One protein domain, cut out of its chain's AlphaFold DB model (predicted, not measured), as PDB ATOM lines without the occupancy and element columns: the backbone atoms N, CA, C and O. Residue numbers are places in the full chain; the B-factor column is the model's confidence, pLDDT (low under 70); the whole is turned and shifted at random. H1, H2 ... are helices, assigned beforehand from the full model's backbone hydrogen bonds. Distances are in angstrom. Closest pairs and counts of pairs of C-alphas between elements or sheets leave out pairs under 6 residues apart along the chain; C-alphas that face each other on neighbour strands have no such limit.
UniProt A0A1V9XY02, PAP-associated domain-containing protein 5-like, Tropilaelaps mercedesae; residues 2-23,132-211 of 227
ATOM      1  N   PHE A   2     -50.347  54.940 -47.702       60.69
ATOM      2  CA  PHE A   2     -49.237  53.998 -47.441       60.69
ATOM      3  C   PHE A   2     -47.825  54.598 -47.548       60.69
ATOM      4  O   PHE A   2     -47.017  54.394 -46.655       60.69
ATOM      5  N   LEU A   3     -47.541  55.421 -48.566       62.75
ATOM      6  CA  LEU A   3     -46.214  56.050 -48.708       62.75
ATOM      7  C   LEU A   3     -45.829  56.919 -47.492       62.75
ATOM      8  O   LEU A   3     -44.677  56.952 -47.082       62.75
ATOM      9  N   TYR A   4     -46.815  57.594 -46.894       74.06
ATOM     10  CA  TYR A   4     -46.607  58.476 -45.744       74.06
ATOM     11  C   TYR A   4     -46.355  57.690 -44.448       74.06
ATOM     12  O   TYR A   4     -45.655  58.173 -43.565       74.06
ATOM     13  N   LEU A   5     -46.903  56.472 -44.352       83.38
ATOM     14  CA  LEU A   5     -46.656  55.560 -43.237       83.38
ATOM     15  C   LEU A   5     -45.198  55.085 -43.235       83.38
ATOM     16  O   LEU A   5     -44.544  55.161 -42.204       83.38
ATOM     17  N   PHE A   6     -44.676  54.654 -44.388       87.56
ATOM     18  CA  PHE A   6     -43.295  54.167 -44.485       87.56
ATOM     19  C   PHE A   6     -42.260  55.260 -44.214       87.56
ATOM     20  O   PHE A   6     -41.243  54.991 -43.581       87.56
ATOM     21  N   ILE A   7     -42.530  56.495 -44.649       89.12
ATOM     22  CA  ILE A   7     -41.652  57.641 -44.372       89.12
ATOM     23  C   ILE A   7     -41.611  57.926 -42.869       89.12
ATOM     24  O   ILE A   7     -40.529  57.954 -42.297       89.12
ATOM     25  N   ARG A   8     -42.773  58.038 -42.210       94.31
ATOM     26  CA  ARG A   8     -42.824  58.274 -40.757       94.31
ATOM     27  C   ARG A   8     -42.177  57.157 -39.951       94.31
ATOM     28  O   ARG A   8     -41.440  57.433 -39.018       94.31
ATOM     29  N   LEU A   9     -42.424  55.902 -40.327       96.25
ATOM     30  CA  LEU A   9     -41.793  54.767 -39.662       96.25
ATOM     31  C   LEU A   9     -40.272  54.772 -39.871       96.25
ATOM     32  O   LEU A   9     -39.536  54.421 -38.960       96.25
ATOM     33  N   THR A  10     -39.792  55.190 -41.046       96.75
ATOM     34  CA  THR A  10     -38.351  55.360 -41.286       96.75
ATOM     35  C   THR A  10     -37.762  56.408 -40.345       96.75
ATOM     36  O   THR A  10     -36.780  56.110 -39.675       96.75
ATOM     37  N   GLU A  11     -38.391  57.581 -40.235       96.44
ATOM     38  CA  GLU A  11     -37.964  58.650 -39.319       96.44
ATOM     39  C   GLU A  11     -37.943  58.165 -37.857       96.44
ATOM     40  O   GLU A  11     -36.946  58.345 -37.162       96.44
ATOM     41  N   GLU A  12     -38.987  57.462 -37.403       97.50
ATOM     42  CA  GLU A  12     -39.036  56.903 -36.043       97.50
ATOM     43  C   GLU A  12     -37.950  55.847 -35.791       97.50
ATOM     44  O   GLU A  12     -37.377  55.808 -34.703       97.50
ATOM     45  N   ILE A  13     -37.639  54.998 -36.778       98.00
ATOM     46  CA  ILE A  13     -36.548  54.016 -36.671       98.00
ATOM     47  C   ILE A  13     -35.198  54.731 -36.553       98.00
ATOM     48  O   ILE A  13     -34.368  54.322 -35.739       98.00
ATOM     49  N   GLU A  14     -34.962  55.777 -37.346       97.25
ATOM     50  CA  GLU A  14     -33.724  56.562 -37.295       97.25
ATOM     51  C   GLU A  14     -33.566  57.270 -35.945       97.25
ATOM     52  O   GLU A  14     -32.501  57.188 -35.326       97.25
ATOM     53  N   ASP A  15     -34.635  57.902 -35.454       97.75
ATOM     54  CA  ASP A  15     -34.660  58.576 -34.156       97.75
ATOM     55  C   ASP A  15     -34.457  57.589 -33.005       97.75
ATOM     56  O   ASP A  15     -33.642  57.836 -32.112       97.75
ATOM     57  N   PHE A  16     -35.137  56.440 -33.041       97.69
ATOM     58  CA  PHE A  16     -34.954  55.381 -32.055       97.69
ATOM     59  C   PHE A  16     -33.518  54.859 -32.070       97.69
ATOM     60  O   PHE A  16     -32.878  54.819 -31.020       97.69
ATOM     61  N   TYR A  17     -32.986  54.511 -33.246       96.75
ATOM     62  CA  TYR A  17     -31.618  54.019 -33.393       96.75
ATOM     63  C   TYR A  17     -30.612  55.015 -32.824       96.75
ATOM     64  O   TYR A  17     -29.753  54.630 -32.035       96.75
ATOM     65  N   LYS A  18     -30.749  56.302 -33.151       95.62
ATOM     66  CA  LYS A  18     -29.906  57.366 -32.602       95.62
ATOM     67  C   LYS A  18     -30.041  57.501 -31.085       95.62
ATOM     68  O   LYS A  18     -29.037  57.743 -30.423       95.62
ATOM     69  N   TYR A  19     -31.251  57.367 -30.549       96.38
ATOM     70  CA  TYR A  19     -31.518  57.479 -29.116       96.38
ATOM     71  C   TYR A  19     -30.888  56.334 -28.315       96.38
ATOM     72  O   TYR A  19     -30.318  56.581 -27.257       96.38
ATOM     73  N   ILE A  20     -30.975  55.097 -28.815       94.75
ATOM     74  CA  ILE A  20     -30.452  53.918 -28.108       94.75
ATOM     75  C   ILE A  20     -29.010  53.562 -28.467       94.75
ATOM     76  O   ILE A  20     -28.425  52.692 -27.821       94.75
ATOM     77  N   SER A  21     -28.447  54.182 -29.505       92.56
ATOM     78  CA  SER A  21     -27.040  53.997 -29.846       92.56
ATOM     79  C   SER A  21     -26.160  54.463 -28.686       92.56
ATOM     80  O   SER A  21     -26.439  55.502 -28.082       92.56
ATOM     81  N   PRO A  22     -25.078  53.733 -28.384       89.38
ATOM     82  CA  PRO A  22     -24.221  54.060 -27.262       89.38
ATOM     83  C   PRO A  22     -23.588  55.437 -27.431       89.38
ATOM     84  O   PRO A  22     -22.989  55.768 -28.458       89.38
ATOM     85  N   THR A  23     -23.670  56.239 -26.378       91.69
ATOM     86  CA  THR A  23     -22.906  57.475 -26.294       91.69
ATOM     87  C   THR A  23     -21.426  57.166 -26.098       91.69
ATOM     88  O   THR A  23     -21.035  56.116 -25.578       91.69
ATOM     89  N   LYS A 132     -13.714  37.089 -35.938       88.81
ATOM     90  CA  LYS A 132     -14.045  37.094 -37.370       88.81
ATOM     91  C   LYS A 132     -15.528  37.364 -37.616       88.81
ATOM     92  O   LYS A 132     -15.867  38.085 -38.544       88.81
ATOM     93  N   ALA A 133     -16.405  36.821 -36.769       89.19
ATOM     94  CA  ALA A 133     -17.838  37.093 -36.843       89.19
ATOM     95  C   ALA A 133     -18.140  38.586 -36.629       89.19
ATOM     96  O   ALA A 133     -18.901  39.168 -37.392       89.19
ATOM     97  N   ALA A 134     -17.506  39.226 -35.642       90.06
ATOM     98  CA  ALA A 134     -17.662  40.663 -35.427       90.06
ATOM     99  C   ALA A 134     -17.123  41.497 -36.606       90.06
ATOM    100  O   ALA A 134     -17.786  42.439 -37.022       90.06
ATOM    101  N   GLU A 135     -15.972  41.131 -37.183       91.50
ATOM    102  CA  GLU A 135     -15.441  41.777 -38.400       91.50
ATOM    103  C   GLU A 135     -16.412  41.663 -39.574       91.50
ATOM    104  O   GLU A 135     -16.762  42.670 -40.180       91.50
ATOM    105  N   PHE A 136     -16.929  40.459 -39.826       94.62
ATOM    106  CA  PHE A 136     -17.923  40.224 -40.866       94.62
ATOM    107  C   PHE A 136     -19.178  41.085 -40.680       94.62
ATOM    108  O   PHE A 136     -19.699  41.640 -41.648       94.62
ATOM    109  N   VAL A 137     -19.665  41.226 -39.444       94.88
ATOM    110  CA  VAL A 137     -20.817  42.086 -39.141       94.88
ATOM    111  C   VAL A 137     -20.488  43.556 -39.390       94.88
ATOM    112  O   VAL A 137     -21.292  44.243 -40.019       94.88
ATOM    113  N   SER A 138     -19.321  44.037 -38.954       94.56
ATOM    114  CA  SER A 138     -18.888  45.415 -39.209       94.56
ATOM    115  C   SER A 138     -18.784  45.709 -40.709       94.56
ATOM    116  O   SER A 138     -19.341  46.702 -41.174       94.56
ATOM    117  N   ASP A 139     -18.168  44.813 -41.484       95.81
ATOM    118  CA  ASP A 139     -18.063  44.937 -42.943       95.81
ATOM    119  C   ASP A 139     -19.447  44.907 -43.612       95.81
ATOM    120  O   ASP A 139     -19.729  45.679 -44.532       95.81
ATOM    121  N   SER A 140     -20.352  44.065 -43.109       96.88
ATOM    122  CA  SER A 140     -21.735  43.996 -43.587       96.88
ATOM    123  C   SER A 140     -22.509  45.286 -43.301       96.88
ATOM    124  O   SER A 140     -23.292  45.717 -44.145       96.88
ATOM    125  N   CYS A 141     -22.274  45.941 -42.160       96.12
ATOM    126  CA  CYS A 141     -22.889  47.236 -41.840       96.12
ATOM    127  C   CYS A 141     -22.390  48.351 -42.771       96.12
ATOM    128  O   CYS A 141     -23.161  49.236 -43.133       96.12
ATOM    129  N   LEU A 142     -21.125  48.292 -43.207       95.44
ATOM    130  CA  LEU A 142     -20.600  49.212 -44.222       95.44
ATOM    131  C   LEU A 142     -21.244  48.972 -45.592       95.44
ATOM    132  O   LEU A 142     -21.529  49.924 -46.317       95.44
ATOM    133  N   GLN A 143     -21.485  47.708 -45.950       96.12
ATOM    134  CA  GLN A 143     -22.125  47.351 -47.218       96.12
ATOM    135  C   GLN A 143     -23.626  47.680 -47.242       96.12
ATOM    136  O   GLN A 143     -24.159  48.044 -48.293       96.12
ATOM    137  N   PHE A 144     -24.304  47.536 -46.105       97.62
ATOM    138  CA  PHE A 144     -25.738  47.745 -45.950       97.62
ATOM    139  C   PHE A 144     -26.001  48.727 -44.802       97.62
ATOM    140  O   PHE A 144     -26.208  48.294 -43.667       97.62
ATOM    141  N   PRO A 145     -26.068  50.043 -45.075       96.56
ATOM    142  CA  PRO A 145     -26.280  51.058 -44.036       96.56
ATOM    143  C   PRO A 145     -27.569  50.869 -43.219       96.56
ATOM    144  O   PRO A 145     -27.658  51.315 -42.080       96.56
ATOM    145  N   CYS A 146     -28.569  50.184 -43.784       97.31
ATOM    146  CA  CYS A 146     -29.815  49.847 -43.097       97.31
ATOM    147  C   CYS A 146     -29.685  48.704 -42.073       97.31
ATOM    148  O   CYS A 146     -30.575  48.540 -41.239       97.31
ATOM    149  N   LEU A 147     -28.601  47.920 -42.100       97.94
ATOM    150  CA  LEU A 147     -28.436  46.744 -41.243       97.94
ATOM    151  C   LEU A 147     -28.411  47.116 -39.759       97.94
ATOM    152  O   LEU A 147     -29.111  46.486 -38.968       97.94
ATOM    153  N   SER A 148     -27.645  48.139 -39.378       96.94
ATOM    154  CA  SER A 148     -27.524  48.580 -37.984       96.94
ATOM    155  C   SER A 148     -28.858  49.056 -37.385       96.94
ATOM    156  O   SER A 148     -29.265  48.483 -36.371       96.94
ATOM    157  N   PRO A 149     -29.595  50.015 -37.989       97.75
ATOM    158  CA  PRO A 149     -30.873  50.459 -37.432       97.75
ATOM    159  C   PRO A 149     -31.928  49.345 -37.399       97.75
ATOM    160  O   PRO A 149     -32.612  49.194 -36.386       97.75
ATOM    161  N   LEU A 150     -32.017  48.503 -38.440       98.12
ATOM    162  CA  LEU A 150     -32.932  47.352 -38.440       98.12
ATOM    163  C   LEU A 150     -32.582  46.356 -37.328       98.12
ATOM    164  O   LEU A 150     -33.467  45.908 -36.600       98.12
ATOM    165  N   THR A 151     -31.292  46.049 -37.159       97.69
ATOM    166  CA  THR A 151     -30.813  45.152 -36.099       97.69
ATOM    167  C   THR A 151     -31.199  45.681 -34.730       97.69
ATOM    168  O   THR A 151     -31.673  44.913 -33.902       97.69
ATOM    169  N   MET A 152     -31.028  46.977 -34.482       97.50
ATOM    170  CA  MET A 152     -31.287  47.571 -33.173       97.50
ATOM    171  C   MET A 152     -32.779  47.589 -32.821       97.50
ATOM    172  O   MET A 152     -33.141  47.214 -31.704       97.50
ATOM    173  N   VAL A 153     -33.655  47.916 -33.776       97.88
ATOM    174  CA  VAL A 153     -35.115  47.834 -33.584       97.88
ATOM    175  C   VAL A 153     -35.560  46.399 -33.320       97.88
ATOM    176  O   VAL A 153     -36.279  46.137 -32.356       97.88
ATOM    177  N   LEU A 154     -35.112  45.449 -34.141       97.62
ATOM    178  CA  LEU A 154     -35.497  44.044 -33.998       97.62
ATOM    179  C   LEU A 154     -34.915  43.418 -32.727       97.62
ATOM    180  O   LEU A 154     -35.589  42.637 -32.057       97.62
ATOM    181  N   LYS A 155     -33.693  43.799 -32.342       96.06
ATOM    182  CA  LYS A 155     -33.073  43.359 -31.090       96.06
ATOM    183  C   LYS A 155     -33.873  43.855 -29.887       96.06
ATOM    184  O   LYS A 155     -34.171  43.045 -29.011       96.06
ATOM    185  N   GLN A 156     -34.291  45.125 -29.869       96.38
ATOM    186  CA  GLN A 156     -35.187  45.634 -28.825       96.38
ATOM    187  C   GLN A 156     -36.516  44.869 -28.817       96.38
ATOM    188  O   GLN A 156     -36.966  44.420 -27.766       96.38
ATOM    189  N   PHE A 157     -37.130  44.673 -29.986       95.81
ATOM    190  CA  PHE A 157     -38.407  43.973 -30.120       95.81
ATOM    191  C   PHE A 157     -38.379  42.556 -29.524       95.81
ATOM    192  O   PHE A 157     -39.330  42.166 -28.836       95.81
ATOM    193  N   LEU A 158     -37.301  41.802 -29.772       95.25
ATOM    194  CA  LEU A 158     -37.095  40.464 -29.214       95.25
ATOM    195  C   LEU A 158     -36.793  40.513 -27.713       95.25
ATOM    196  O   LEU A 158     -37.325  39.688 -26.969       95.25
ATOM    197  N   SER A 159     -35.988  41.484 -27.269       93.44
ATOM    198  CA  SER A 159     -35.640  41.668 -25.856       93.44
ATOM    199  C   SER A 159     -36.873  41.913 -24.988       93.44
ATOM    200  O   SER A 159     -37.039  41.256 -23.967       93.44
ATOM    201  N   GLU A 160     -37.790  42.782 -25.420       94.12
ATOM    202  CA  GLU A 160     -39.049  43.070 -24.704       94.12
ATOM    203  C   GLU A 160     -39.971  41.844 -24.566       94.12
ATOM    204  O   GLU A 160     -40.909  41.837 -23.772       94.12
ATOM    205  N   ARG A 161     -39.724  40.789 -25.351       93.19
ATOM    206  CA  ARG A 161     -40.505  39.542 -25.358       93.19
ATOM    207  C   ARG A 161     -39.752  38.360 -24.755       93.19
ATOM    208  O   ARG A 161     -40.292  37.259 -24.748       93.19
ATOM    209  N   ASN A 162     -38.537  38.576 -24.247       91.00
ATOM    210  CA  ASN A 162     -37.632  37.524 -23.774       91.00
ATOM    211  C   ASN A 162     -37.317  36.466 -24.853       91.00
ATOM    212  O   ASN A 162     -37.118  35.292 -24.549       91.00
ATOM    213  N   LEU A 163     -37.281  36.875 -26.127       91.62
ATOM    214  CA  LEU A 163     -36.982  36.011 -27.278       91.62
ATOM    215  C   LEU A 163     -35.520  36.122 -27.739       91.62
ATOM    216  O   LEU A 163     -35.175  35.648 -28.817       91.62
ATOM    217  N   ASN A 164     -34.661  36.756 -26.945       87.69
ATOM    218  CA  ASN A 164     -33.240  36.987 -27.222       87.69
ATOM    219  C   ASN A 164     -32.297  36.065 -26.417       87.69
ATOM    220  O   ASN A 164     -31.078  36.210 -26.494       87.69
ATOM    221  N   GLU A 165     -32.845  35.122 -25.646       83.69
ATOM    222  CA  GLU A 165     -32.093  34.185 -24.803       83.69
ATOM    223  C   GLU A 165     -32.039  32.791 -25.444       83.69
ATOM    224  O   GLU A 165     -33.006  32.026 -25.399       83.69
ATOM    225  N   VAL A 166     -30.888  32.428 -26.021       84.12
ATOM    226  CA  VAL A 166     -30.697  31.157 -26.755       84.12
ATOM    227  C   VAL A 166     -30.989  29.935 -25.889       84.12
ATOM    228  O   VAL A 166     -31.538  28.945 -26.368       84.12
ATOM    229  N   PHE A 167     -30.659  30.006 -24.598       75.44
ATOM    230  CA  PHE A 167     -30.893  28.908 -23.663       75.44
ATOM    231  C   PHE A 167     -32.379  28.524 -23.557       75.44
ATOM    232  O   PHE A 167     -32.696  27.353 -23.369       75.44
ATOM    233  N   PHE A 168     -33.288  29.488 -23.735       81.19
ATOM    234  CA  PHE A 168     -34.736  29.274 -23.704       81.19
ATOM    235  C   PHE A 168     -35.356  29.149 -25.107       81.19
ATOM    236  O   PHE A 168     -36.568  29.273 -25.256       81.19
ATOM    237  N   GLY A 169     -34.540  28.900 -26.139       80.94
ATOM    238  CA  GLY A 169     -34.993  28.799 -27.530       80.94
ATOM    239  C   GLY A 169     -35.148  30.144 -28.246       80.94
ATOM    240  O   GLY A 169     -35.737  30.192 -29.323       80.94
ATOM    241  N   GLY A 170     -34.634  31.232 -27.667       87.62
ATOM    242  CA  GLY A 170     -34.583  32.548 -28.303       87.62
ATOM    243  C   GLY A 170     -33.498  32.671 -29.380       87.62
ATOM    244  O   GLY A 170     -32.649  31.796 -29.565       87.62
ATOM    245  N   LEU A 171     -33.501  33.799 -30.086       90.19
ATOM    246  CA  LEU A 171     -32.519  34.129 -31.115       90.19
ATOM    247  C   LEU A 171     -31.284  34.800 -30.513       90.19
ATOM    248  O   LEU A 171     -31.384  35.770 -29.764       90.19
ATOM    249  N   SER A 172     -30.102  34.334 -30.916       90.50
ATOM    250  CA  SER A 172     -28.859  35.041 -30.605       90.50
ATOM    251  C   SER A 172     -28.765  36.354 -31.390       90.50
ATOM    252  O   SER A 172     -29.278  36.464 -32.508       90.50
ATOM    253  N   SER A 173     -28.025  37.329 -30.853       91.31
ATOM    254  CA  SER A 173     -27.731  38.583 -31.561       91.31
ATOM    255  C   SER A 173     -27.110  38.348 -32.942       91.31
ATOM    256  O   SER A 173     -27.460  39.032 -33.899       91.31
ATOM    257  N   TYR A 174     -26.206  37.371 -33.060       92.12
ATOM    258  CA  TYR A 174     -25.556  37.054 -34.330       92.12
ATOM    259  C   TYR A 174     -26.531  36.403 -35.319       92.12
ATOM    260  O   TYR A 174     -26.583  36.805 -36.476       92.12
ATOM    261  N   SER A 175     -27.370  35.469 -34.856       92.62
ATOM    262  CA  SER A 175     -28.418  34.847 -35.678       92.62
ATOM    263  C   SER A 175     -29.379  35.890 -36.244       92.62
ATOM    264  O   SER A 175     -29.678  35.848 -37.433       92.62
ATOM    265  N   LEU A 176     -29.805  36.859 -35.428       95.75
ATOM    266  CA  LEU A 176     -30.653  37.959 -35.884       95.75
ATOM    267  C   LEU A 176     -29.979  38.768 -37.001       95.75
ATOM    268  O   LEU A 176     -30.596  39.018 -38.034       95.75
ATOM    269  N   VAL A 177     -28.706  39.139 -36.827       96.06
ATOM    270  CA  VAL A 177     -27.954  39.872 -37.858       96.06
ATOM    271  C   VAL A 177     -27.871  39.065 -39.154       96.06
ATOM    272  O   VAL A 177     -28.089  39.624 -40.226       96.06
ATOM    273  N   LEU A 178     -27.619  37.754 -39.079       95.38
ATOM    274  CA  LEU A 178     -27.581  36.890 -40.261       95.38
ATOM    275  C   LEU A 178     -28.943  36.783 -40.957       95.38
ATOM    276  O   LEU A 178     -28.991  36.794 -42.185       95.38
ATOM    277  N   MET A 179     -30.046  36.729 -40.205       96.19
ATOM    278  CA  MET A 179     -31.399  36.734 -40.775       96.19
ATOM    279  C   MET A 179     -31.674  38.026 -41.546       96.19
ATOM    280  O   MET A 179     -32.144  37.973 -42.685       96.19
ATOM    281  N   ILE A 180     -31.347  39.179 -40.955       97.81
ATOM    282  CA  ILE A 180     -31.522  40.485 -41.602       97.81
ATOM    283  C   ILE A 180     -30.617  40.576 -42.830       97.81
ATOM    284  O   ILE A 180     -31.079  40.938 -43.908       97.81
ATOM    285  N   LEU A 181     -29.347  40.189 -42.709       96.75
ATOM    286  CA  LEU A 181     -28.402  40.221 -43.821       96.75
ATOM    287  C   LEU A 181     -28.853  39.324 -44.978       96.75
ATOM    288  O   LEU A 181     -28.812  39.755 -46.126       96.75
ATOM    289  N   ASN A 182     -29.332  38.111 -44.698       95.31
ATOM    290  CA  ASN A 182     -29.876  37.219 -45.719       95.31
ATOM    291  C   ASN A 182     -31.096  37.836 -46.420       95.31
ATOM    292  O   ASN A 182     -31.186  37.802 -47.647       95.31
ATOM    293  N   PHE A 183     -31.999  38.464 -45.663       96.75
ATOM    294  CA  PHE A 183     -33.120  39.219 -46.223       96.75
ATOM    295  C   PHE A 183     -32.646  40.340 -47.163       96.75
ATOM    296  O   PHE A 183     -33.090  40.407 -48.310       96.75
ATOM    297  N   LEU A 184     -31.679  41.163 -46.743       97.25
ATOM    298  CA  LEU A 184     -31.118  42.242 -47.569       97.25
ATOM    299  C   LEU A 184     -30.398  41.702 -48.817       97.25
ATOM    300  O   LEU A 184     -30.527  42.255 -49.913       97.25
ATOM    301  N   LEU A 185     -29.675  40.587 -48.680       95.56
ATOM    302  CA  LEU A 185     -28.987  39.912 -49.779       95.56
ATOM    303  C   LEU A 185     -29.949  39.344 -50.820       95.56
ATOM    304  O   LEU A 185     -29.574  39.294 -51.990       95.56
ATOM    305  N   LEU A 186     -31.167  38.959 -50.439       93.88
ATOM    306  CA  LEU A 186     -32.191  38.423 -51.341       93.88
ATOM    307  C   LEU A 186     -33.189  39.481 -51.830       93.88
ATOM    308  O   LEU A 186     -33.870  39.244 -52.822       93.88
ATOM    309  N   HIS A 187     -33.210  40.671 -51.225       94.69
ATOM    310  CA  HIS A 187     -34.120  41.758 -51.587       94.69
ATOM    311  C   HIS A 187     -34.028  42.138 -53.076       94.69
ATOM    312  O   HIS A 187     -32.926  42.286 -53.607       94.69
ATOM    313  N   ASN A 188     -35.161  42.313 -53.762       93.19
ATOM    314  CA  ASN A 188     -35.182  42.569 -55.212       93.19
ATOM    315  C   ASN A 188     -34.518  43.901 -55.588       93.19
ATOM    316  O   ASN A 188     -33.759  43.972 -56.552       93.19
ATOM    317  N   ASP A 189     -34.778  44.945 -54.803       94.81
ATOM    318  CA  ASP A 189     -34.168  46.257 -54.997       94.81
ATOM    319  C   ASP A 189     -32.800  46.315 -54.302       94.81
ATOM    320  O   ASP A 189     -32.707  46.515 -53.088       94.81
ATOM    321  N   LYS A 190     -31.739  46.068 -55.079       94.25
ATOM    322  CA  LYS A 190     -30.342  46.031 -54.617       94.25
ATOM    323  C   LYS A 190     -29.749  47.410 -54.349       94.25
ATOM    324  O   LYS A 190     -28.792  47.492 -53.574       94.25
ATOM    325  N   ASP A 191     -30.293  48.441 -54.984       94.25
ATOM    326  CA  ASP A 191     -29.825  49.816 -54.845       94.25
ATOM    327  C   ASP A 191     -30.415  50.436 -53.578       94.25
ATOM    328  O   ASP A 191     -29.697  51.062 -52.799       94.25
ATOM    329  N   MET A 192     -31.697  50.172 -53.297       94.44
ATOM    330  CA  MET A 192     -32.362  50.645 -52.086       94.44
ATOM    331  C   MET A 192     -31.690  50.116 -50.815       94.44
ATOM    332  O   MET A 192     -31.399  50.907 -49.922       94.44
ATOM    333  N   VAL A 193     -31.394  48.813 -50.721       96.12
ATOM    334  CA  VAL A 193     -30.811  48.218 -49.495       96.12
ATOM    335  C   VAL A 193     -29.371  48.659 -49.214       96.12
ATOM    336  O   VAL A 193     -28.926  48.608 -48.068       96.12
ATOM    337  N   ARG A 194     -28.641  49.102 -50.244       96.19
ATOM    338  CA  ARG A 194     -27.275  49.638 -50.117       96.19
ATOM    339  C   ARG A 194     -27.240  51.158 -49.976       96.19
ATOM    340  O   ARG A 194     -26.188  51.726 -49.700       96.19
ATOM    341  N   SER A 195     -28.377  51.821 -50.162       95.81
ATOM    342  CA  SER A 195     -28.482  53.265 -50.025       95.81
ATOM    343  C   SER A 195     -28.406  53.679 -48.551       95.81
ATOM    344  O   SER A 195     -29.117  53.115 -47.720       95.81
ATOM    345  N   PRO A 196     -27.649  54.738 -48.210       93.00
ATOM    346  CA  PRO A 196     -27.730  55.379 -46.896       93.00
ATOM    347  C   PRO A 196     -29.111  55.970 -46.579       93.00
ATOM    348  O   PRO A 196     -29.379  56.303 -45.436       93.00
ATOM    349  N   LYS A 197     -29.970  56.131 -47.595       92.81
ATOM    350  CA  LYS A 197     -31.350  56.627 -47.478       92.81
ATOM    351  C   LYS A 197     -32.370  55.517 -47.736       92.81
ATOM    352  O   LYS A 197     -33.410  55.761 -48.350       92.81
ATOM    353  N   ALA A 198     -32.022  54.280 -47.389       93.88
ATOM    354  CA  ALA A 198     -32.927  53.148 -47.511       93.88
ATOM    355  C   ALA A 198     -34.243  53.436 -46.769       93.88
ATOM    356  O   ALA A 198     -34.241  54.027 -45.692       93.88
ATOM    357  N   ASN A 199     -35.370  52.990 -47.325       94.56
ATOM    358  CA  ASN A 199     -36.660  53.102 -46.649       94.56
ATOM    359  C   ASN A 199     -36.743  52.043 -45.538       94.56
ATOM    360  O   ASN A 199     -37.176  50.913 -45.773       94.56
ATOM    361  N   LEU A 200     -36.274  52.395 -44.337       97.19
ATOM    362  CA  LEU A 200     -36.198  51.480 -43.195       97.19
ATOM    363  C   LEU A 200     -37.579  50.973 -42.777       97.19
ATOM    364  O   LEU A 200     -37.707  49.812 -42.401       97.19
ATOM    365  N   GLY A 201     -38.612  51.810 -42.888       96.38
ATOM    366  CA  GLY A 201     -39.981  51.429 -42.559       96.38
ATOM    367  C   GLY A 201     -40.523  50.332 -43.473       96.38
ATOM    368  O   GLY A 201     -41.117  49.370 -42.990       96.38
ATOM    369  N   GLN A 202     -40.278  50.438 -44.782       95.62
ATOM    370  CA  GLN A 202     -40.614  49.381 -45.739       95.62
ATOM    371  C   GLN A 202     -39.817  48.104 -45.440       95.62
ATOM    372  O   GLN A 202     -40.405  47.037 -45.301       95.62
ATOM    373  N   LEU A 203     -38.497  48.223 -45.262       97.25
ATOM    374  CA  LEU A 203     -37.621  47.078 -45.005       97.25
ATOM    375  C   LEU A 203     -37.968  46.327 -43.717       97.25
ATOM    376  O   LEU A 203     -37.925  45.100 -43.703       97.25
ATOM    377  N   LEU A 204     -38.323  47.038 -42.644       97.62
ATOM    378  CA  LEU A 204     -38.745  46.421 -41.389       97.62
ATOM    379  C   LEU A 204     -40.033  45.613 -41.577       97.62
ATOM    380  O   LEU A 204     -40.124  44.483 -41.102       97.62
ATOM    381  N   LEU A 205     -41.024  46.183 -42.267       96.00
ATOM    382  CA  LEU A 205     -42.306  45.518 -42.492       96.00
ATOM    383  C   LEU A 205     -42.162  44.314 -43.425       96.00
ATOM    384  O   LEU A 205     -42.713  43.262 -43.119       96.00
ATOM    385  N   ASP A 206     -41.360  44.423 -44.484       95.75
ATOM    386  CA  ASP A 206     -41.061  43.302 -45.379       95.75
ATOM    387  C   ASP A 206     -40.292  42.184 -44.666       95.75
ATOM    388  O   ASP A 206     -40.559  41.006 -44.895       95.75
ATOM    389  N   PHE A 207     -39.360  42.531 -43.774       97.12
ATOM    390  CA  PHE A 207     -38.654  41.550 -42.951       97.12
ATOM    391  C   PHE A 207     -39.621  40.795 -42.028       97.12
ATOM    392  O   PHE A 207     -39.562  39.565 -41.947       97.12
ATOM    393  N   LEU A 208     -40.511  41.518 -41.339       96.50
ATOM    394  CA  LEU A 208     -41.495  40.929 -40.428       96.50
ATOM    395  C   LEU A 208     -42.534  40.083 -41.169       96.50
ATOM    396  O   LEU A 208     -42.919  39.036 -40.667       96.50
ATOM    397  N   ASP A 209     -42.964  40.505 -42.353       95.62
ATOM    398  CA  ASP A 209     -43.870  39.745 -43.217       95.62
ATOM    399  C   ASP A 209     -43.195  38.472 -43.757       95.62
ATOM    400  O   ASP A 209     -43.766  37.381 -43.709       95.62
ATOM    401  N   LEU A 210     -41.928  38.571 -44.179       95.19
ATOM    402  CA  LEU A 210     -41.159  37.413 -44.618       95.19
ATOM    403  C   LEU A 210     -41.015  36.387 -43.493       95.19
ATOM    404  O   LEU A 210     -41.460  35.258 -43.647       95.19
ATOM    405  N   PHE A 211     -40.401  36.752 -42.370       94.25
ATOM    406  CA  PHE A 211     -40.119  35.794 -41.297       94.25
ATOM    407  C   PHE A 211     -41.331  35.501 -40.401       94.25
ATOM    408  O   PHE A 211     -41.306  34.526 -39.654       94.25
TER     409      PHE A 211
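Overview. This is residues 2 to 23 and 132 to 211 of the 227 residues of the protein "PAP-associated domain-containing protein 5-like" of Tropilaelaps mercedesae (UniProt A0A1V9XY02). H3 lies in the core between H1 and H4; H6 reaches from H1 toward H4; H2 and H5 sit at the rim. Printed are 102 residues with six named helices, H1 to H6, class all helix. The whole is compact, radius of gyration of the C-alphas 13.4 A, spanning 40 by 32 by 28 A.

Along the chain. H1, residues 2 to 20, 27.0 A long, begins at C-alpha 2 (-49.237, 53.998, -47.441). H2 is 132 to 143, H3 147 to 159, H4 173 to 186, H5 190 to 194, and H6 200 to 211, ending at C-alpha 211 (-40.119, 35.794, -41.297).

Arrangement. H3 touches H4 at a steep tilt of 47 degrees, closest C-alphas Thr 151 and Val 177, 6.3 A. H1 touches H6, closest C-alphas Thr 10 and Gly 201, 4.4 A. Every O i to N i+4 pair is within hydrogen-bond range except in H5, 0 of 1, with 1 of 2 O i to N i+3 pairs.

Size, cuts and confidence. Residues 24 to 131 are cut out, a C-alpha gap of 24.8 A. The link H3 to H4 is long. Residues 2 to 3 have pLDDT under 70.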